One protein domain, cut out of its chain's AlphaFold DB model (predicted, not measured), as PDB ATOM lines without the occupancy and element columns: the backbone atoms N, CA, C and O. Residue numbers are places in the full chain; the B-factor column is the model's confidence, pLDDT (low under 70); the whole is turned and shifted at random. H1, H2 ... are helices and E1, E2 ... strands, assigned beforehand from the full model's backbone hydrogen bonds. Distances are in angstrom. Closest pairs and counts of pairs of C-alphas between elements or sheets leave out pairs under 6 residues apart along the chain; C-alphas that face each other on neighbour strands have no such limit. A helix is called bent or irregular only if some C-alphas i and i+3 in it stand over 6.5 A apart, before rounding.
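What this domain is: This is residues 28 to 168 of the 173 residues of an uncharacterized protein of Bacteroidales bacterium (UniProt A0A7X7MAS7). A long, narrow, curled sheet of four strands has helix H1 and the long bent helix H2 over one face, two layers drawn out into a rod, with short H3 and H4 near opposite ends. There are 141 printed residues, with four named helices and four named strands in the order E1 H1 E2 H2 H3 E3 H4 E4, a mixed class. The antiparallel sheet runs E2, E1, E3, E4. The whole is loose, with a radius of gyration of the C-alphas of 19.3 A and spans of 67 by 24 by 19 A.

How they stand to each other: Look first at the twisted sheet: inner strands E1, residues 28 to 42, and E3, residues 133 to 144, have N 37 and O 139 within hydrogen-bond range at 2.9 A. Edge strand E2, residues 72 to 78, pairs with E1 through N 30 and O 75, 2.9 A; edge strand E4, residues 162 to 167, pairs with E3 through N 136 and O 164, 2.9 A. H1, residues 49 to 69, is on the sheet over E1 and E3, at a height of 9.3 A. H2, residues 82 to 122, assigned as one helix by its hydrogen bonds, is bent, with C-alphas 99 and 102 6.5 A apart; its arms H2a, 82 to 99, and H2b, 102 to 122, stand at a shallow tilt of 31 degrees. H2b touches H1, closest C-alphas Leu 54 and Lys 119, 7.5 A, opposite ways. H3, residues 124 to 127, touches H1's residues 49 to 51 alone; H4, residues 146 to 151, only grazes the sheet. Each O i to N i+4 pair is within range in H1, H2a and H2b, and 1 of 2 in H4; H3 is too short for one. E2, H2, H3 and E3 make a split strand-helix-strand unit, same-way strands with E1 between, its crossover right-handed.

Where its parts are: Find C-alpha 28 at (79.801, 112.598, 60.139); E1 runs 45.5 A from there. H2b spans 30.0 A, E3 35.3 A. E4 ends at C-alpha 167, (87.403, 109.925, 110.363).

The domain as a whole: The farthest C-alphas, Ser 80 and Gln 129, are 66.9 A apart. The printed part has no cut and no long link; residues 43 to 47 are under 70 in pLDDT.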
ATOM      1  N   TYR A  28      79.270 113.806  59.522       91.06
ATOM      2  CA  TYR A  28      79.801 112.598  60.139       91.06
ATOM      3  C   TYR A  28      79.274 112.499  61.565       91.06
ATOM      4  O   TYR A  28      79.080 113.514  62.238       91.06
ATOM      5  N   THR A  29      79.024 111.271  62.008       93.38
ATOM      6  CA  THR A  29      78.535 110.974  63.353       93.38
ATOM      7  C   THR A  29      79.643 110.300  64.144       93.38
ATOM      8  O   THR A  29      80.207 109.316  63.678       93.38
ATOM      9  N   TYR A  30      79.913 110.812  65.342       95.44
ATOM     10  CA  TYR A  30      80.939 110.300  66.251       95.44
ATOM     11  C   TYR A  30      80.321 109.933  67.601       95.44
ATOM     12  O   TYR A  30      79.350 110.571  68.032       95.44
ATOM     13  N   TYR A  31      80.880 108.923  68.270       95.94
ATOM     14  CA  TYR A  31      80.374 108.427  69.550       95.94
ATOM     15  C   TYR A  31      81.216 108.927  70.723       95.94
ATOM     16  O   TYR A  31      82.447 108.828  70.742       95.94
ATOM     17  N   PHE A  32      80.516 109.423  71.736       97.62
ATOM     18  CA  PHE A  32      81.075 109.963  72.968       97.62
ATOM     19  C   PHE A  32      80.458 109.260  74.168       97.62
ATOM     20  O   PHE A  32      79.347 108.736  74.090       97.62
ATOM     21  N   GLY A  33      81.177 109.266  75.285       96.75
ATOM     22  CA  GLY A  33      80.719 108.628  76.510       96.75
ATOM     23  C   GLY A  33      81.117 109.403  77.750       96.75
ATOM     24  O   GLY A  33      82.238 109.905  77.848       96.75
ATOM     25  N   SER A  34      80.217 109.452  78.726       96.56
ATOM     26  CA  SER A  34      80.501 109.940  80.073       96.56
ATOM     27  C   SER A  34      80.909 108.753  80.934       96.56
ATOM     28  O   SER A  34      80.265 107.702  80.879       96.56
ATOM     29  N   ARG A  35      82.003 108.874  81.683       96.12
ATOM     30  CA  ARG A  35      82.524 107.811  82.554       96.12
ATOM     31  C   ARG A  35      82.903 108.384  83.908       96.12
ATOM     32  O   ARG A  35      83.518 109.443  83.972       96.12
ATOM     33  N   ALA A  36      82.565 107.671  84.976       94.31
ATOM     34  CA  ALA A  36      82.937 108.048  86.331       94.31
ATOM     35  C   ALA A  36      84.191 107.285  86.767       94.31
ATOM     36  O   ALA A  36      84.245 106.062  86.639       94.31
ATOM     37  N   GLU A  37      85.173 107.990  87.319       94.19
ATOM     38  CA  GLU A  37      86.219 107.368  88.133       94.19
ATOM     39  C   GLU A  37      85.835 107.536  89.589       94.19
ATOM     40  O   GLU A  37      85.580 108.648  90.057       94.19
ATOM     41  N   ILE A  38      85.794 106.412  90.287       91.81
ATOM     42  CA  ILE A  38      85.424 106.341  91.687       91.81
ATOM     43  C   ILE A  38      86.576 105.672  92.421       91.81
ATOM     44  O   ILE A  38      86.957 104.545  92.106       91.81
ATOM     45  N   SER A  39      87.119 106.375  93.408       91.44
ATOM     46  CA  SER A  39      88.091 105.836  94.351       91.44
ATOM     47  C   SER A  39      87.427 105.698  95.709       91.44
ATOM     48  O   SER A  39      86.898 106.673  96.242       91.44
ATOM     49  N   PHE A  40      87.498 104.500  96.280       87.62
ATOM     50  CA  PHE A  40      86.916 104.189  97.577       87.62
ATOM     51  C   PHE A  40      87.962 103.561  98.492       87.62
ATOM     52  O   PHE A  40      88.630 102.598  98.111       87.62
ATOM     53  N   SER A  41      88.102 104.097  99.700       80.31
ATOM     54  CA  SER A  41      88.896 103.490 100.764       80.31
ATOM     55  C   SER A  41      88.051 103.377 102.025       80.31
ATOM     56  O   SER A  41      87.555 104.385 102.531       80.31
ATOM     57  N   GLU A  42      87.911 102.153 102.522       71.62
ATOM     58  CA  GLU A  42      87.128 101.814 103.709       71.62
ATOM     59  C   GLU A  42      88.024 101.193 104.782       71.62
ATOM     60  O   GLU A  42      88.900 100.378 104.479       71.62
ATOM     61  N   VAL A  43      87.747 101.512 106.047       63.97
ATOM     62  CA  VAL A  43      88.158 100.694 107.192       63.97
ATOM     63  C   VAL A  43      86.957  99.852 107.641       63.97
ATOM     64  O   VAL A  43      86.046 100.337 108.302       63.97
ATOM     65  N   THR A  44      86.966  98.571 107.263       56.66
ATOM     66  CA  THR A  44      85.871  97.584 107.415       56.66
ATOM     67  C   THR A  44      85.867  96.854 108.767       56.66
ATOM     68  O   THR A  44      85.420  95.705 108.864       56.66
ATOM     69  N   ALA A  45      86.408  97.444 109.837       61.44
ATOM     70  CA  ALA A  45      86.463  96.740 111.117       61.44
ATOM     71  C   ALA A  45      85.038  96.462 111.638       61.44
ATOM     72  O   ALA A  45      84.169  97.329 111.655       61.44
ATOM     73  N   SER A  46      84.768  95.244 112.118       61.59
ATOM     74  CA  SER A  46      83.455  94.899 112.696       61.59
ATOM     75  C   SER A  46      83.103  95.717 113.947       61.59
ATOM     76  O   SER A  46      81.955  95.706 114.385       61.59
ATOM     77  N   THR A  47      84.078  96.433 114.508       69.81
ATOM     78  CA  THR A  47      83.962  97.327 115.662       69.81
ATOM     79  C   THR A  47      83.666  98.784 115.287       69.81
ATOM     80  O   THR A  47      83.722  99.632 116.171       69.81
ATOM     81  N   THR A  48      83.382  99.094 114.013       82.19
ATOM     82  CA  THR A  48      83.116 100.466 113.535       82.19
ATOM     83  C   THR A  48      81.765 100.595 112.813       82.19
ATOM     84  O   THR A  48      81.726 100.792 111.594       82.19
ATOM     85  N   PRO A  49      80.634 100.393 113.520       88.31
ATOM     86  CA  PRO A  49      79.299 100.417 112.918       88.31
ATOM     87  C   PRO A  49      78.937 101.751 112.242       88.31
ATOM     88  O   PRO A  49      78.339 101.723 111.170       88.31
ATOM     89  N   GLY A  50      79.333 102.900 112.796       90.81
ATOM     90  CA  GLY A  50      79.074 104.210 112.196       90.81
ATOM     91  C   GLY A  50      79.816 104.404 110.874       90.81
ATOM     92  O   GLY A  50      79.217 104.801 109.874       90.81
ATOM     93  N   LEU A  51      81.108 104.061 110.826       90.75
ATOM     94  CA  LEU A  51      81.881 104.100 109.577       90.75
ATOM     95  C   LEU A  51      81.330 103.135 108.518       90.75
ATOM     96  O   LEU A  51      81.346 103.468 107.333       90.75
ATOM     97  N   ARG A  52      80.789 101.980 108.927       90.50
ATOM     98  CA  ARG A  52      80.126 101.039 108.013       90.50
ATOM     99  C   ARG A  52      78.849 101.603 107.400       90.50
ATOM    100  O   ARG A  52      78.656 101.454 106.201       90.50
ATOM    101  N   GLU A  53      78.003 102.272 108.179       92.75
ATOM    102  CA  GLU A  53      76.797 102.913 107.632       92.75
ATOM    103  C   GLU A  53      77.148 103.994 106.599       92.75
ATOM    104  O   GLU A  53      76.521 104.082 105.542       92.75
ATOM    105  N   LEU A  54      78.192 104.788 106.859       93.88
ATOM    106  CA  LEU A  54      78.697 105.760 105.886       93.88
ATOM    107  C   LEU A  54      79.267 105.068 104.638       93.88
ATOM    108  O   LEU A  54      79.020 105.521 103.523       93.88
ATOM    109  N   ALA A  55      79.993 103.961 104.800       92.19
ATOM    110  CA  ALA A  55      80.515 103.176 103.682       92.19
ATOM    111  C   ALA A  55      79.401 102.569 102.812       92.19
ATOM    112  O   ALA A  55      79.497 102.588 101.582       92.19
ATOM    113  N   GLU A  56      78.320 102.083 103.426       92.56
ATOM    114  CA  GLU A  56      77.131 101.582 102.729       92.56
ATOM    115  C   GLU A  56      76.440 102.704 101.940       92.56
ATOM    116  O   GLU A  56      76.139 102.528 100.757       92.56
ATOM    117  N   MET A  57      76.275 103.886 102.542       95.25
ATOM    118  CA  MET A  57      75.727 105.069 101.868       95.25
ATOM    119  C   MET A  57      76.578 105.497 100.662       95.25
ATOM    120  O   MET A  57      76.043 105.776  99.587       95.25
ATOM    121  N   LEU A  58      77.905 105.506 100.803       94.88
ATOM    122  CA  LEU A  58      78.830 105.832  99.713       94.88
ATOM    123  C   LEU A  58      78.819 104.764  98.609       94.88
ATOM    124  O   LEU A  58      78.873 105.098  97.426       94.88
ATOM    125  N   SER A  59      78.686 103.488  98.973       93.56
ATOM    126  CA  SER A  59      78.545 102.383  98.016       93.56
ATOM    127  C   SER A  59      77.240 102.482  97.225       93.56
ATOM    128  O   SER A  59      77.236 102.288  96.008       93.56
ATOM    129  N   GLN A  60      76.135 102.835  97.888       95.25
ATOM    130  CA  GLN A  60      74.857 103.110  97.232       95.25
ATOM    131  C   GLN A  60      75.006 104.269  96.240       95.25
ATOM    132  O   GLN A  60      74.675 104.112  95.065       95.25
ATOM    133  N   LYS A  61      75.598 105.392  96.674       96.56
ATOM    134  CA  LYS A  61      75.799 106.554  95.801       96.56
ATOM    135  C   LYS A  61      76.730 106.248  94.626       96.56
ATOM    136  O   LYS A  61      76.485 106.724  93.523       96.56
ATOM    137  N   SER A  62      77.752 105.411  94.817       94.75
ATOM    138  CA  SER A  62      78.587 104.911  93.718       94.75
ATOM    139  C   SER A  62      77.733 104.259  92.627       94.75
ATOM    140  O   SER A  62      77.874 104.601  91.456       94.75
ATOM    141  N   ASN A  63      76.821 103.357  92.997       95.31
ATOM    142  CA  ASN A  63      75.951 102.674  92.037       95.31
ATOM    143  C   ASN A  63      75.009 103.647  91.315       95.31
ATOM    144  O   ASN A  63      74.833 103.532  90.100       95.31
ATOM    145  N   ASP A  64      74.451 104.619  92.038       96.50
ATOM    146  CA  ASP A  64      73.583 105.646  91.455       96.50
ATOM    147  C   ASP A  64      74.353 106.496  90.429       96.50
ATOM    148  O   ASP A  64      73.894 106.678  89.304       96.50
ATOM    149  N   ILE A  65      75.587 106.910  90.745       96.06
ATOM    150  CA  ILE A  65      76.448 107.645  89.805       96.06
ATOM    151  C   ILE A  65      76.752 106.807  88.560       96.06
ATOM    152  O   ILE A  65      76.701 107.319  87.439       96.06
ATOM    153  N   GLN A  66      77.077 105.523  88.734       92.75
ATOM    154  CA  GLN A  66      77.338 104.636  87.601       92.75
ATOM    155  C   GLN A  66      76.113 104.507  86.691       92.75
ATOM    156  O   GLN A  66      76.264 104.469  85.475       92.75
ATOM    157  N   LYS A  67      74.910 104.474  87.265       94.62
ATOM    158  CA  LYS A  67      73.658 104.367  86.519       94.62
ATOM    159  C   LYS A  67      73.288 105.664  85.796       94.62
ATOM    160  O   LYS A  67      72.890 105.611  84.635       94.62
ATOM    161  N   ASP A  68      73.406 106.800  86.472       95.38
ATOM    162  CA  ASP A  68      72.832 108.060  85.991       95.38
ATOM    163  C   ASP A  68      73.825 108.876  85.145       95.38
ATOM    164  O   ASP A  68      73.414 109.651  84.281       95.38
ATOM    165  N   PHE A  69      75.135 108.669  85.334       95.88
ATOM    166  CA  PHE A  69      76.182 109.454  84.669       95.88
ATOM    167  C   PHE A  69      77.138 108.641  83.793       95.88
ATOM    168  O   PHE A  69      78.036 109.234  83.190       95.88
ATOM    169  N   GLN A  70      76.962 107.320  83.671       94.94
ATOM    170  CA  GLN A  70      77.676 106.536  82.658       94.94
ATOM    171  C   GLN A  70      76.762 106.141  81.511       94.94
ATOM    172  O   GLN A  70      76.008 105.175  81.578       94.94
ATOM    173  N   PHE A  71      76.864 106.898  80.429       95.44
ATOM    174  CA  PHE A  71      76.084 106.681  79.222       95.44
ATOM    175  C   PHE A  71      76.864 107.143  77.996       95.44
ATOM    176  O   PHE A  71      77.840 107.894  78.104       95.44
ATOM    177  N   ASP A  72      76.404 106.687  76.836       96.38
ATOM    178  CA  ASP A  72      76.957 107.029  75.530       96.38
ATOM    179  C   ASP A  72      75.964 107.871  74.732       96.38
ATOM    180  O   ASP A  72      74.747 107.720  74.863       96.38
ATOM    181  N   TRP A  73      76.484 108.755  73.887       96.00
ATOM    182  CA  TRP A  73      75.691 109.538  72.948       96.00
ATOM    183  C   TRP A  73      76.437 109.741  71.633       96.00
ATOM    184  O   TRP A  73      77.631 109.475  71.504       96.00
ATOM    185  N   MET A  74      75.698 110.219  70.639       96.38
ATOM    186  CA  MET A  74      76.214 110.529  69.314       96.38
ATOM    187  C   MET A  74      76.178 112.034  69.088       96.38
ATOM    188  O   MET A  74      75.201 112.687  69.453       96.38
ATOM    189  N   VAL A  75      77.200 112.561  68.422       94.69
ATOM    190  CA  VAL A  75      77.206 113.930  67.898       94.69
ATOM    191  C   VAL A  75      77.386 113.858  66.393       94.69
ATOM    192  O   VAL A  75      78.294 113.187  65.904       94.69
ATOM    193  N   THR A  76      76.501 114.528  65.656       93.56
ATOM    194  CA  THR A  76      76.591 114.631  64.197       93.56
ATOM    195  C   THR A  76      76.988 116.045  63.831       93.56
ATOM    196  O   THR A  76      76.208 116.968  64.042       93.56
ATOM    197  N   ALA A  77      78.175 116.201  63.255       91.38
ATOM    198  CA  ALA A  77      78.707 117.498  62.869       91.38
ATOM    199  C   ALA A  77      79.055 117.530  61.379       91.38
ATOM    200  O   ALA A  77      79.412 116.516  60.774       91.38
ATOM    201  N   GLY A  78      78.919 118.713  60.783       88.88
ATOM    202  CA  GLY A  78      79.300 118.983  59.400       88.88
ATOM    203  C   GLY A  78      80.677 119.634  59.303       88.88
ATOM    204  O   GLY A  78      81.122 120.314  60.230       88.88
ATOM    205  N   GLY A  79      81.330 119.453  58.159       87.19
ATOM    206  CA  GLY A  79      82.578 120.125  57.808       87.19
ATOM    207  C   GLY A  79      82.861 120.019  56.311       87.19
ATOM    208  O   GLY A  79      82.294 119.172  55.616       87.19
ATOM    209  N   SER A  80      83.748 120.870  55.798       86.81
ATOM    210  CA  SER A  80      84.250 120.754  54.421       86.81
ATOM    211  C   SER A  80      85.165 119.535  54.241       86.81
ATOM    212  O   SER A  80      85.361 119.056  53.126       86.81
ATOM    213  N   THR A  81      85.692 119.000  55.348       88.44
ATOM    214  CA  THR A  81      86.479 117.764  55.426       88.44
ATOM    215  C   THR A  81      86.039 116.918  56.621       88.44
ATOM    216  O   THR A  81      85.401 117.422  57.546       88.44
ATOM    217  N   GLN A  82      86.411 115.633  56.629       89.31
ATOM    218  CA  GLN A  82      86.163 114.749  57.772       89.31
ATOM    219  C   GLN A  82      86.866 115.244  59.047       89.31
ATOM    220  O   GLN A  82      86.262 115.217  60.115       89.31
ATOM    221  N   ASP A  83      88.097 115.754  58.927       91.19
ATOM    222  CA  ASP A  83      88.850 116.317  60.056       91.19
ATOM    223  C   ASP A  83      88.144 117.542  60.656       91.19
ATOM    224  O   ASP A  83      88.063 117.680  61.873       91.19
ATOM    225  N   GLU A  84      87.588 118.419  59.816       91.44
ATOM    226  CA  GLU A  84      86.814 119.572  60.289       91.44
ATOM    227  C   GLU A  84      85.507 119.141  60.968       91.44
ATOM    228  O   GLU A  84      85.151 119.667  62.022       91.44
ATOM    229  N   ALA A  85      84.809 118.147  60.408       92.50
ATOM    230  CA  ALA A  85      83.615 117.586  61.033       92.50
ATOM    231  C   ALA A  85      83.934 116.933  62.391       92.50
ATOM    232  O   ALA A  85      83.161 117.082  63.335       92.50
ATOM    233  N   LEU A  86      85.076 116.248  62.513       94.25
ATOM    234  CA  LEU A  86      85.548 115.678  63.776       94.25
ATOM    235  C   LEU A  86      85.827 116.770  64.818       94.25
ATOM    236  O   LEU A  86      85.348 116.669  65.946       94.25
ATOM    237  N   ASP A  87      86.556 117.821  64.443       94.19
ATOM    238  CA  ASP A  87      86.867 118.936  65.344       94.19
ATOM    239  C   ASP A  87      85.579 119.624  65.839       94.19
ATOM    240  O   ASP A  87      85.446 119.925  67.030       94.19
ATOM    241  N   ASN A  88      84.595 119.811  64.952       93.94
ATOM    242  CA  ASN A  88      83.283 120.358  65.302       93.94
ATOM    243  C   ASN A  88      82.511 119.441  66.264       93.94
ATOM    244  O   ASN A  88      81.995 119.923  67.273       93.94
ATOM    245  N   ALA A  89      82.486 118.128  66.010       95.50
ATOM    246  CA  ALA A  89      81.824 117.163  66.887       95.50
ATOM    247  C   ALA A  89      82.457 117.111  68.283       95.50
ATOM    248  O   ALA A  89      81.743 117.061  69.283       95.50
ATOM    249  N   VAL A  90      83.791 117.164  68.373       96.31
ATOM    250  CA  VAL A  90      84.510 117.198  69.657       96.31
ATOM    251  C   VAL A  90      84.176 118.470  70.435       96.31
ATOM    252  O   VAL A  90      83.888 118.393  71.630       96.31
ATOM    253  N   ASN A  91      84.161 119.631  69.777       95.19
ATOM    254  CA  ASN A  91      83.795 120.894  70.422       95.19
ATOM    255  C   ASN A  91      82.352 120.872  70.949       95.19
ATOM    256  O   ASN A  91      82.103 121.300  72.077       95.19
ATOM    257  N   GLU A  92      81.412 120.338  70.167       95.50
ATOM    258  CA  GLU A  92      80.015 120.191  70.582       95.50
ATOM    259  C   GLU A  92      79.864 119.192  71.741       95.50
ATOM    260  O   GLU A  92      79.174 119.490  72.718       95.50
ATOM    261  N   ALA A  93      80.572 118.058  71.707       96.12
ATOM    262  CA  ALA A  93      80.572 117.084  72.796       96.12
ATOM    263  C   ALA A  93      81.114 117.678  74.107       96.12
ATOM    264  O   ALA A  93      80.519 117.475  75.167       96.12
ATOM    265  N   ILE A  94      82.205 118.451  74.049       96.00
ATOM    266  CA  ILE A  94      82.761 119.156  75.216       96.00
ATOM    267  C   ILE A  94      81.763 120.187  75.743       96.00
ATOM    268  O   ILE A  94      81.531 120.255  76.951       96.00
ATOM    269  N   ALA A  95      81.151 120.980  74.862       93.62
ATOM    270  CA  ALA A  95      80.169 121.985  75.258       93.62
ATOM    271  C   ALA A  95      78.942 121.342  75.929       93.62
ATOM    272  O   ALA A  95      78.527 121.782  77.002       93.62
ATOM    273  N   GLY A  96      78.396 120.267  75.354       92.94
ATOM    274  CA  GLY A  96      77.273 119.522  75.931       92.94
ATOM    275  C   GLY A  96      77.625 118.872  77.271       92.94
ATOM    276  O   GLY A  96      76.879 119.002  78.244       92.94
ATOM    277  N   PHE A  97      78.800 118.242  77.360       95.69
ATOM    278  CA  PHE A  97      79.288 117.645  78.602       95.69
ATOM    279  C   PHE A  97      79.452 118.690  79.710       95.69
ATOM    280  O   PHE A  97      78.930 118.515  80.806       95.69
ATOM    281  N   THR A  98      80.130 119.802  79.428       92.44
ATOM    282  CA  THR A  98      80.423 120.835  80.435       92.44
ATOM    283  C   THR A  98      79.187 121.620  80.872       92.44
ATOM    284  O   THR A  98      79.029 121.887  82.060       92.44
ATOM    285  N   SER A  99      78.298 121.983  79.945       90.44
ATOM    286  CA  SER A  99      77.134 122.825  80.262       90.44
ATOM    287  C   SER A  99      75.964 122.060  80.881       90.44
ATOM    288  O   SER A  99      75.201 122.645  81.652       90.44
ATOM    289  N   SER A 100      75.821 120.768  80.566       92.12
ATOM    290  CA  SER A 100      74.696 119.952  81.026       92.12
ATOM    291  C   SER A 100      75.137 118.834  81.962       92.12
ATOM    292  O   SER A 100      74.726 118.834  83.118       92.12
ATOM    293  N   VAL A 101      75.973 117.900  81.499       95.44
ATOM    294  CA  VAL A 101      76.299 116.679  82.261       95.44
ATOM    295  C   VAL A 101      77.050 117.013  83.548       95.44
ATOM    296  O   VAL A 101      76.641 116.583  84.623       95.44
ATOM    297  N   VAL A 102      78.103 117.830  83.454       95.56
ATOM    298  CA  VAL A 102      78.881 118.279  84.617       95.56
ATOM    299  C   VAL A 102      78.018 119.104  85.564       95.56
ATOM    300  O   VAL A 102      78.102 118.913  86.766       95.56
ATOM    301  N   ASN A 103      77.148 119.970  85.045       94.88
ATOM    302  CA  ASN A 103      76.292 120.806  85.883       94.88
ATOM    303  C   ASN A 103      75.283 119.965  86.689       94.88
ATOM    304  O   ASN A 103      75.156 120.132  87.899       94.88
ATOM    305  N   SER A 104      74.615 119.002  86.044       96.19
ATOM    306  CA  SER A 104      73.739 118.045  86.733       96.19
ATOM    307  C   SER A 104      74.502 117.190  87.744       96.19
ATOM    308  O   SER A 104      73.993 116.945  88.834       96.19
ATOM    309  N   PHE A 105      75.722 116.771  87.409       97.44
ATOM    310  CA  PHE A 105      76.572 116.007  88.315       97.44
ATOM    311  C   PHE A 105      76.985 116.814  89.550       97.44
ATOM    312  O   PHE A 105      76.852 116.315  90.661       97.44
ATOM    313  N   THR A 106      77.418 118.065  89.381       97.00
ATOM    314  CA  THR A 106      77.768 118.957  90.497       97.00
ATOM    315  C   THR A 106      76.579 119.156  91.434       97.00
ATOM    316  O   THR A 106      76.727 118.970  92.638       97.00
ATOM    317  N   LEU A 107      75.382 119.431  90.901       96.81
ATOM    318  CA  LEU A 107      74.177 119.582  91.725       96.81
ATOM    319  C   LEU A 107      73.851 118.317  92.535       96.81
ATOM    320  O   LEU A 107      73.484 118.412  93.705       96.81
ATOM    321  N   GLU A 108      73.999 117.138  91.928       97.44
ATOM    322  CA  GLU A 108      73.792 115.852  92.603       97.44
ATOM    323  C   GLU A 108      74.841 115.609  93.704       97.44
ATOM    324  O   GLU A 108      74.506 115.137  94.792       97.44
ATOM    325  N   MET A 109      76.110 115.949  93.453       97.75
ATOM    326  CA  MET A 109      77.186 115.795  94.438       97.75
ATOM    327  C   MET A 109      77.048 116.771  95.611       97.75
ATOM    328  O   MET A 109      77.283 116.373  96.752       97.75
ATOM    329  N   ASP A 110      76.607 118.006  95.365       97.62
ATOM    330  CA  ASP A 110      76.334 118.997  96.412       97.62
ATOM    331  C   ASP A 110      75.156 118.570  97.303       97.62
ATOM    332  O   ASP A 110      75.224 118.646  98.538       97.62
ATOM    333  N   ALA A 111      74.081 118.066  96.686       97.94
ATOM    334  CA  ALA A 111      72.940 117.513  97.411       97.94
ATOM    335  C   ALA A 111      73.369 116.321  98.277       97.94
ATOM    336  O   ALA A 111      73.091 116.290  99.479       97.94
ATOM    337  N   PHE A 112      74.134 115.391  97.702       98.19
ATOM    338  CA  PHE A 112      74.663 114.254  98.444       98.19
ATOM    339  C   PHE A 112      75.612 114.666  99.575       98.19
ATOM    340  O   PHE A 112      75.588 114.052 100.637       98.19
ATOM    341  N   GLY A 113      76.412 115.721  99.401       98.00
ATOM    342  CA  GLY A 113      77.257 116.260 100.470       98.00
ATOM    343  C   GLY A 113      76.452 116.691 101.685       98.00
ATOM    344  O   GLY A 113      76.815 116.363 102.813       98.00
ATOM    345  N   THR A 114      75.303 117.321 101.450       98.06
ATOM    346  CA  THR A 114      74.374 117.700 102.522       98.06
ATOM    347  C   THR A 114      73.806 116.470 103.237       98.06
ATOM    348  O   THR A 114      73.758 116.437 104.468       98.06
ATOM    349  N   GLU A 115      73.403 115.436 102.491       98.25
ATOM    350  CA  GLU A 115      72.905 114.177 103.066       98.25
ATOM    351  C   GLU A 115      73.990 113.443 103.869       98.25
ATOM    352  O   GLU A 115      73.737 112.960 104.975       98.25
ATOM    353  N   PHE A 116      75.211 113.389 103.337       97.31
ATOM    354  CA  PHE A 116      76.357 112.756 103.979       97.31
ATOM    355  C   PHE A 116      76.740 113.472 105.279       97.31
ATOM    356  O   PHE A 116      76.988 112.826 106.300       97.31
ATOM    357  N   ASP A 117      76.736 114.807 105.285       97.38
ATOM    358  CA  ASP A 117      76.977 115.611 106.484       97.38
ATOM    359  C   ASP A 117      75.900 115.400 107.551       97.38
ATOM    360  O   ASP A 117      76.228 115.220 108.729       97.38
ATOM    361  N   ALA A 118      74.628 115.337 107.150       97.81
ATOM    362  CA  ALA A 118      73.531 115.030 108.062       97.81
ATOM    363  C   ALA A 118      73.688 113.632 108.684       97.81
ATOM    364  O   ALA A 118      73.549 113.478 109.901       97.81
ATOM    365  N   LYS A 119      74.060 112.623 107.883       97.12
ATOM    366  CA  LYS A 119      74.283 111.259 108.381       97.12
ATOM    367  C   LYS A 119      75.489 111.175 109.322       97.12
ATOM    368  O   LYS A 119      75.415 110.505 110.350       97.12
ATOM    369  N   LYS A 120      76.576 111.911 109.053       94.94
ATOM    370  CA  LYS A 120      77.700 112.040 110.002       94.94
ATOM    371  C   LYS A 120      77.258 112.644 111.335       94.94
ATOM    372  O   LYS A 120      77.715 112.197 112.385       94.94
ATOM    373  N   GLN A 121      76.392 113.656 111.309       95.81
ATOM    374  CA  GLN A 121      75.879 114.277 112.529       95.81
ATOM    375  C   GLN A 121      75.014 113.302 113.342       95.81
ATOM    376  O   GLN A 121      75.190 113.207 114.558       95.81
ATOM    377  N   GLU A 122      74.135 112.552 112.675       96.38
ATOM    378  CA  GLU A 122      73.326 111.484 113.281       96.38
ATOM    379  C   GLU A 122      74.207 110.429 113.972       96.38
ATOM    380  O   GLU A 122      73.937 110.039 115.105       96.38
ATOM    381  N   LEU A 123      75.301 110.023 113.323       93.81
ATOM    382  CA  LEU A 123      76.218 108.989 113.812       93.81
ATOM    383  C   LEU A 123      77.330 109.513 114.736       93.81
ATOM    384  O   LEU A 123      78.207 108.749 115.138       93.81
ATOM    385  N   SER A 124      77.324 110.802 115.082       91.88
ATOM    386  CA  SER A 124      78.454 111.469 115.746       91.88
ATOM    387  C   SER A 124      78.900 110.804 117.055       91.88
ATOM    388  O   SER A 124      80.102 110.680 117.301       91.88
ATOM    389  N   GLU A 125      77.963 110.317 117.874       90.25
ATOM    390  CA  GLU A 125      78.279 109.613 119.122       90.25
ATOM    391  C   GLU A 125      79.048 108.307 118.875       90.25
ATOM    392  O   GLU A 125      80.024 108.039 119.583       90.25
ATOM    393  N   LEU A 126      78.657 107.534 117.857       89.94
ATOM    394  CA  LEU A 126      79.325 106.290 117.460       89.94
ATOM    395  C   LEU A 126      80.700 106.585 116.859       89.94
ATOM    396  O   LEU A 126      81.710 106.071 117.336       89.94
ATOM    397  N   LEU A 127      80.760 107.504 115.892       89.69
ATOM    398  CA  LEU A 127      81.999 107.895 115.211       89.69
ATOM    399  C   LEU A 127      83.067 108.397 116.200       89.69
ATOM    400  O   LEU A 127      84.252 108.102 116.050       89.69
ATOM    401  N   SER A 128      82.651 109.081 117.274       88.31
ATOM    402  CA  SER A 128      83.544 109.560 118.344       88.31
ATOM    403  C   SER A 128      84.178 108.455 119.206       88.31
ATOM    404  O   SER A 128      85.000 108.740 120.085       88.31
ATOM    405  N   GLN A 129      83.785 107.199 119.007       88.06
ATOM    406  CA  GLN A 129      84.293 106.024 119.721       88.06
ATOM    407  C   GLN A 129      85.038 105.061 118.791       88.06
ATOM    408  O   GLN A 129      85.720 104.155 119.271       88.06
ATOM    409  N   GLU A 130      84.942 105.276 117.482       87.25
ATOM    410  CA  GLU A 130      85.482 104.403 116.448       87.25
ATOM    411  C   GLU A 130      86.879 104.843 116.002       87.25
ATOM    412  O   GLU A 130      87.270 105.999 116.149       87.25
ATOM    413  N   THR A 131      87.652 103.914 115.450       86.06
ATOM    414  CA  THR A 131      88.944 104.183 114.802       86.06
ATOM    415  C   THR A 131      88.858 103.721 113.363       86.06
ATOM    416  O   THR A 131      88.339 102.635 113.122       86.06
ATOM    417  N   GLY A 132      89.382 104.486 112.423       85.06
ATOM    418  CA  GLY A 132      89.236 104.222 111.002       85.06
ATOM    419  C   GLY A 132      88.849 105.483 110.249       85.06
ATOM    420  O   GLY A 132      88.512 106.519 110.831       85.06
ATOM    421  N   SER A 133      88.825 105.358 108.931       87.88
ATOM    422  CA  SER A 133      88.262 106.366 108.056       87.88
ATOM    423  C   SER A 133      87.540 105.728 106.884       87.88
ATOM    424  O   SER A 133      87.792 104.583 106.498       87.88
ATOM    425  N   VAL A 134      86.614 106.491 106.322       91.12
ATOM    426  CA  VAL A 134      86.021 106.207 105.024       91.12
ATOM    427  C   VAL A 134      86.273 107.405 104.131       91.12
ATOM    428  O   VAL A 134      86.139 108.551 104.564       91.12
ATOM    429  N   LYS A 135      86.663 107.140 102.888       92.81
ATOM    430  CA  LYS A 135      86.876 108.170 101.878       92.81
ATOM    431  C   LYS A 135      86.391 107.684 100.526       92.81
ATOM    432  O   LYS A 135      86.715 106.585 100.082       92.81
ATOM    433  N   PHE A 136      85.638 108.548  99.875       94.19
ATOM    434  CA  PHE A 136      85.075 108.349  98.556       94.19
ATOM    435  C   PHE A 136      85.374 109.592  97.729       94.19
ATOM    436  O   PHE A 136      84.985 110.699  98.097       94.19
ATOM    437  N   THR A 137      86.089 109.414  96.624       96.19
ATOM    438  CA  THR A 137      86.386 110.484  95.673       96.19
ATOM    439  C   THR A 137      85.813 110.112  94.320       96.19
ATOM    440  O   THR A 137      86.020 108.991  93.854       96.19
ATOM    441  N   VAL A 138      85.135 111.057  93.674       96.56
ATOM    442  CA  VAL A 138      84.518 110.846  92.365       96.56
ATOM    443  C   VAL A 138      84.758 112.017  91.414       96.56
ATOM    444  O   VAL A 138      84.793 113.181  91.825       96.56
ATOM    445  N   ARG A 139      84.950 111.683  90.133       96.50
ATOM    446  CA  ARG A 139      85.083 112.603  88.992       96.50
ATOM    447  C   ARG A 139      84.395 112.011  87.764       96.50
ATOM    448  O   ARG A 139      84.412 110.794  87.585       96.50
ATOM    449  N   LEU A 140      83.865 112.866  86.893       96.94
ATOM    450  CA  LEU A 140      83.373 112.488  85.570       96.94
ATOM    451  C   LEU A 140      84.358 112.873  84.467       96.94
ATOM    452  O   LEU A 140      84.978 113.937  84.495       96.94
ATOM    453  N   TYR A 141      84.422 112.023  83.450       96.31
ATOM    454  CA  TYR A 141      85.245 112.176  82.261       96.31
ATOM    455  C   TYR A 141      84.392 112.116  81.005       96.31
ATOM    456  O   TYR A 141      83.550 111.230  80.857       96.31
ATOM    457  N   LEU A 142      84.696 113.001  80.059       97.44
ATOM    458  CA  LEU A 142      84.278 112.859  78.674       97.44
ATOM    459  C   LEU A 142      85.286 111.975  77.932       97.44
ATOM    460  O   LEU A 142      86.469 112.303  77.811       97.44
ATOM    461  N   THR A 143      84.793 110.863  77.411       96.38
ATOM    462  CA  THR A 143      85.519 109.878  76.606       96.38
ATOM    463  C   THR A 143      84.903 109.780  75.212       96.38
ATOM    464  O   THR A 143      83.865 110.388  74.941       96.38
ATOM    465  N   ALA A 144      85.550 109.043  74.314       96.38
ATOM    466  CA  ALA A 144      85.068 108.839  72.956       96.38
ATOM    467  C   ALA A 144      85.573 107.514  72.376       96.38
ATOM    468  O   ALA A 144      86.428 106.851  72.974       96.38
ATOM    469  N   ASP A 145      85.026 107.133  71.227       93.44
ATOM    470  CA  ASP A 145      85.353 105.894  70.525       93.44
ATOM    471  C   ASP A 145      86.736 105.893  69.831       93.44
ATOM    472  O   ASP A 145      87.566 106.802  69.962       93.44
ATOM    473  N   SER A 146      87.009 104.823  69.080       89.19
ATOM    474  CA  SER A 146      88.273 104.627  68.367       89.19
ATOM    475  C   SER A 146      88.573 105.691  67.308       89.19
ATOM    476  O   SER A 146      89.747 105.982  67.083       89.19
ATOM    477  N   GLU A 147      87.559 106.267  66.659       90.56
ATOM    478  CA  GLU A 147      87.765 107.259  65.595       90.56
ATOM    479  C   GLU A 147      88.258 108.576  66.190       90.56
ATOM    480  O   GLU A 147      89.253 109.146  65.735       90.56
ATOM    481  N   VAL A 148      87.639 109.003  67.290       92.62
ATOM    482  CA  VAL A 148      88.049 110.210  68.008       92.62
ATOM    483  C   VAL A 148      89.389 109.996  68.710       92.62
ATOM    484  O   VAL A 148      90.288 110.831  68.598       92.62
ATOM    485  N   THR A 149      89.579 108.863  69.397       92.00
ATOM    486  CA  THR A 149      90.829 108.578  70.130       92.00
ATOM    487  C   THR A 149      92.042 108.382  69.222       92.00
ATOM    488  O   THR A 149      93.175 108.503  69.698       92.00
ATOM    489  N   ALA A 150      91.859 108.099  67.929       92.38
ATOM    490  CA  ALA A 150      92.956 108.081  66.964       92.38
ATOM    491  C   ALA A 150      93.587 109.475  66.789       92.38
ATOM    492  O   ALA A 150      94.798 109.582  66.580       92.38
ATOM    493  N   VAL A 151      92.783 110.533  66.938       94.44
ATOM    494  CA  VAL A 151      93.183 111.929  66.717       94.44
ATOM    495  C   VAL A 151      93.383 112.689  68.030       94.44
ATOM    496  O   VAL A 151      94.327 113.473  68.133       94.44
ATOM    497  N   TYR A 152      92.557 112.434  69.044       92.75
ATOM    498  CA  TYR A 152      92.535 113.152  70.319       92.75
ATOM    499  C   TYR A 152      93.029 112.309  71.495       92.75
ATOM    500  O   TYR A 152      92.862 111.087  71.547       92.75
ATOM    501  N   GLU A 153      93.640 112.979  72.469       92.62
ATOM    502  CA  GLU A 153      93.921 112.389  73.780       92.62
ATOM    503  C   GLU A 153      92.653 112.359  74.642       92.62
ATOM    504  O   GLU A 153      91.871 113.305  74.647       92.62
ATOM    505  N   ILE A 154      92.460 111.255  75.366       90.44
ATOM    506  CA  ILE A 154      91.362 111.065  76.322       90.44
ATOM    507  C   ILE A 154      91.934 111.191  77.742       90.44
ATOM    508  O   ILE A 154      93.041 110.694  77.974       90.44
ATOM    509  N   PRO A 155      91.199 111.787  78.699       93.06
ATOM    510  CA  PRO A 155      89.847 112.346  78.569       93.06
ATOM    511  C   PRO A 155      89.800 113.662  77.782       93.06
ATOM    512  O   PRO A 155      90.721 114.469  77.860       93.06
ATOM    513  N   LEU A 156      88.705 113.888  77.046       93.44
ATOM    514  CA  LEU A 156      88.486 115.133  76.295       93.44
ATOM    515  C   LEU A 156      88.143 116.304  77.228       93.44
ATOM    516  O   LEU A 156      88.500 117.448  76.965       93.44
ATOM    517  N   ALA A 157      87.439 116.017  78.322       93.88
ATOM    518  CA  ALA A 157      87.083 116.961  79.374       93.88
ATOM    519  C   ALA A 157      86.908 116.211  80.700       93.88
ATOM    520  O   ALA A 157      86.650 115.006  80.708       93.88
ATOM    521  N   VAL A 158      87.051 116.925  81.816       94.12
ATOM    522  CA  VAL A 158      86.974 116.365  83.173       94.12
ATOM    523  C   VAL A 158      86.162 117.308  84.054       94.12
ATOM    524  O   VAL A 158      86.311 118.526  83.934       94.12
ATOM    525  N   SER A 159      85.312 116.764  84.925       94.25
ATOM    526  CA  SER A 159      84.667 117.538  85.988       94.25
ATOM    527  C   SER A 159      85.665 117.919  87.085       94.25
ATOM    528  O   SER A 159      86.799 117.438  87.137       94.25
ATOM    529  N   GLU A 160      85.227 118.742  88.033       92.81
ATOM    530  CA  GLU A 160      85.929 118.831  89.309       92.81
ATOM    531  C   GLU A 160      85.839 117.518  90.104       92.81
ATOM    532  O   GLU A 160      85.139 116.571  89.729       92.81
ATOM    533  N   ALA A 161      86.589 117.468  91.201       96.12
ATOM    534  CA  ALA A 161      86.665 116.323  92.090       96.12
ATOM    535  C   ALA A 161      85.829 116.541  93.338       96.12
ATOM    536  O   ALA A 161      86.107 117.469  94.094       96.12
ATOM    537  N   PHE A 162      84.920 115.617  93.618       97.25
ATOM    538  CA  PHE A 162      84.185 115.601  94.876       97.25
ATOM    539  C   PHE A 162      84.792 114.550  95.790       97.25
ATOM    540  O   PHE A 162      85.087 113.439  95.350       97.25
ATOM    541  N   THR A 163      85.044 114.913  97.045       96.69
ATOM    542  CA  THR A 163      85.596 114.006  98.056       96.69
ATOM    543  C   THR A 163      84.740 114.059  99.304       96.69
ATOM    544  O   THR A 163      84.548 115.122  99.886       96.69
ATOM    545  N   PHE A 164      84.271 112.891  99.717       95.69
ATOM    546  CA  PHE A 164      83.457 112.677 100.899       95.69
ATOM    547  C   PHE A 164      84.264 111.795 101.833       95.69
ATOM    548  O   PHE A 164      84.603 110.661 101.493       95.69
ATOM    549  N   GLU A 165      84.628 112.338 102.987       93.75
ATOM    550  CA  GLU A 165      85.440 111.623 103.959       93.75
ATOM    551  C   GLU A 165      84.943 111.827 105.386       93.75
ATOM    552  O   GLU A 165      84.345 112.852 105.739       93.75
ATOM    553  N   CYS A 166      85.166 110.802 106.200       90.88
ATOM    554  CA  CYS A 166      84.894 110.810 107.624       90.88
ATOM    555  C   CYS A 166      85.978 110.013 108.349       90.88
ATOM    556  O   CYS A 166      86.411 108.966 107.870       90.88
ATOM    557  N   TYR A 167      86.383 110.517 109.511       86.56
ATOM    558  CA  TYR A 167      87.403 109.925 110.363       86.56
ATOM    559  C   TYR A 167      86.817 109.659 111.750       86.56
ATOM    560  O   TYR A 167      86.072 110.487 112.283       86.56
ATOM    561  N   GLY A 168      87.164 108.517 112.337       80.94
ATOM    562  CA  GLY A 168      86.877 108.205 113.734       80.94
ATOM    563  C   GLY A 168      87.788 108.959 114.714       80.94
ATOM    564  O   GLY A 168      88.689 109.704 114.326       80.94
TER     565      GLY A 168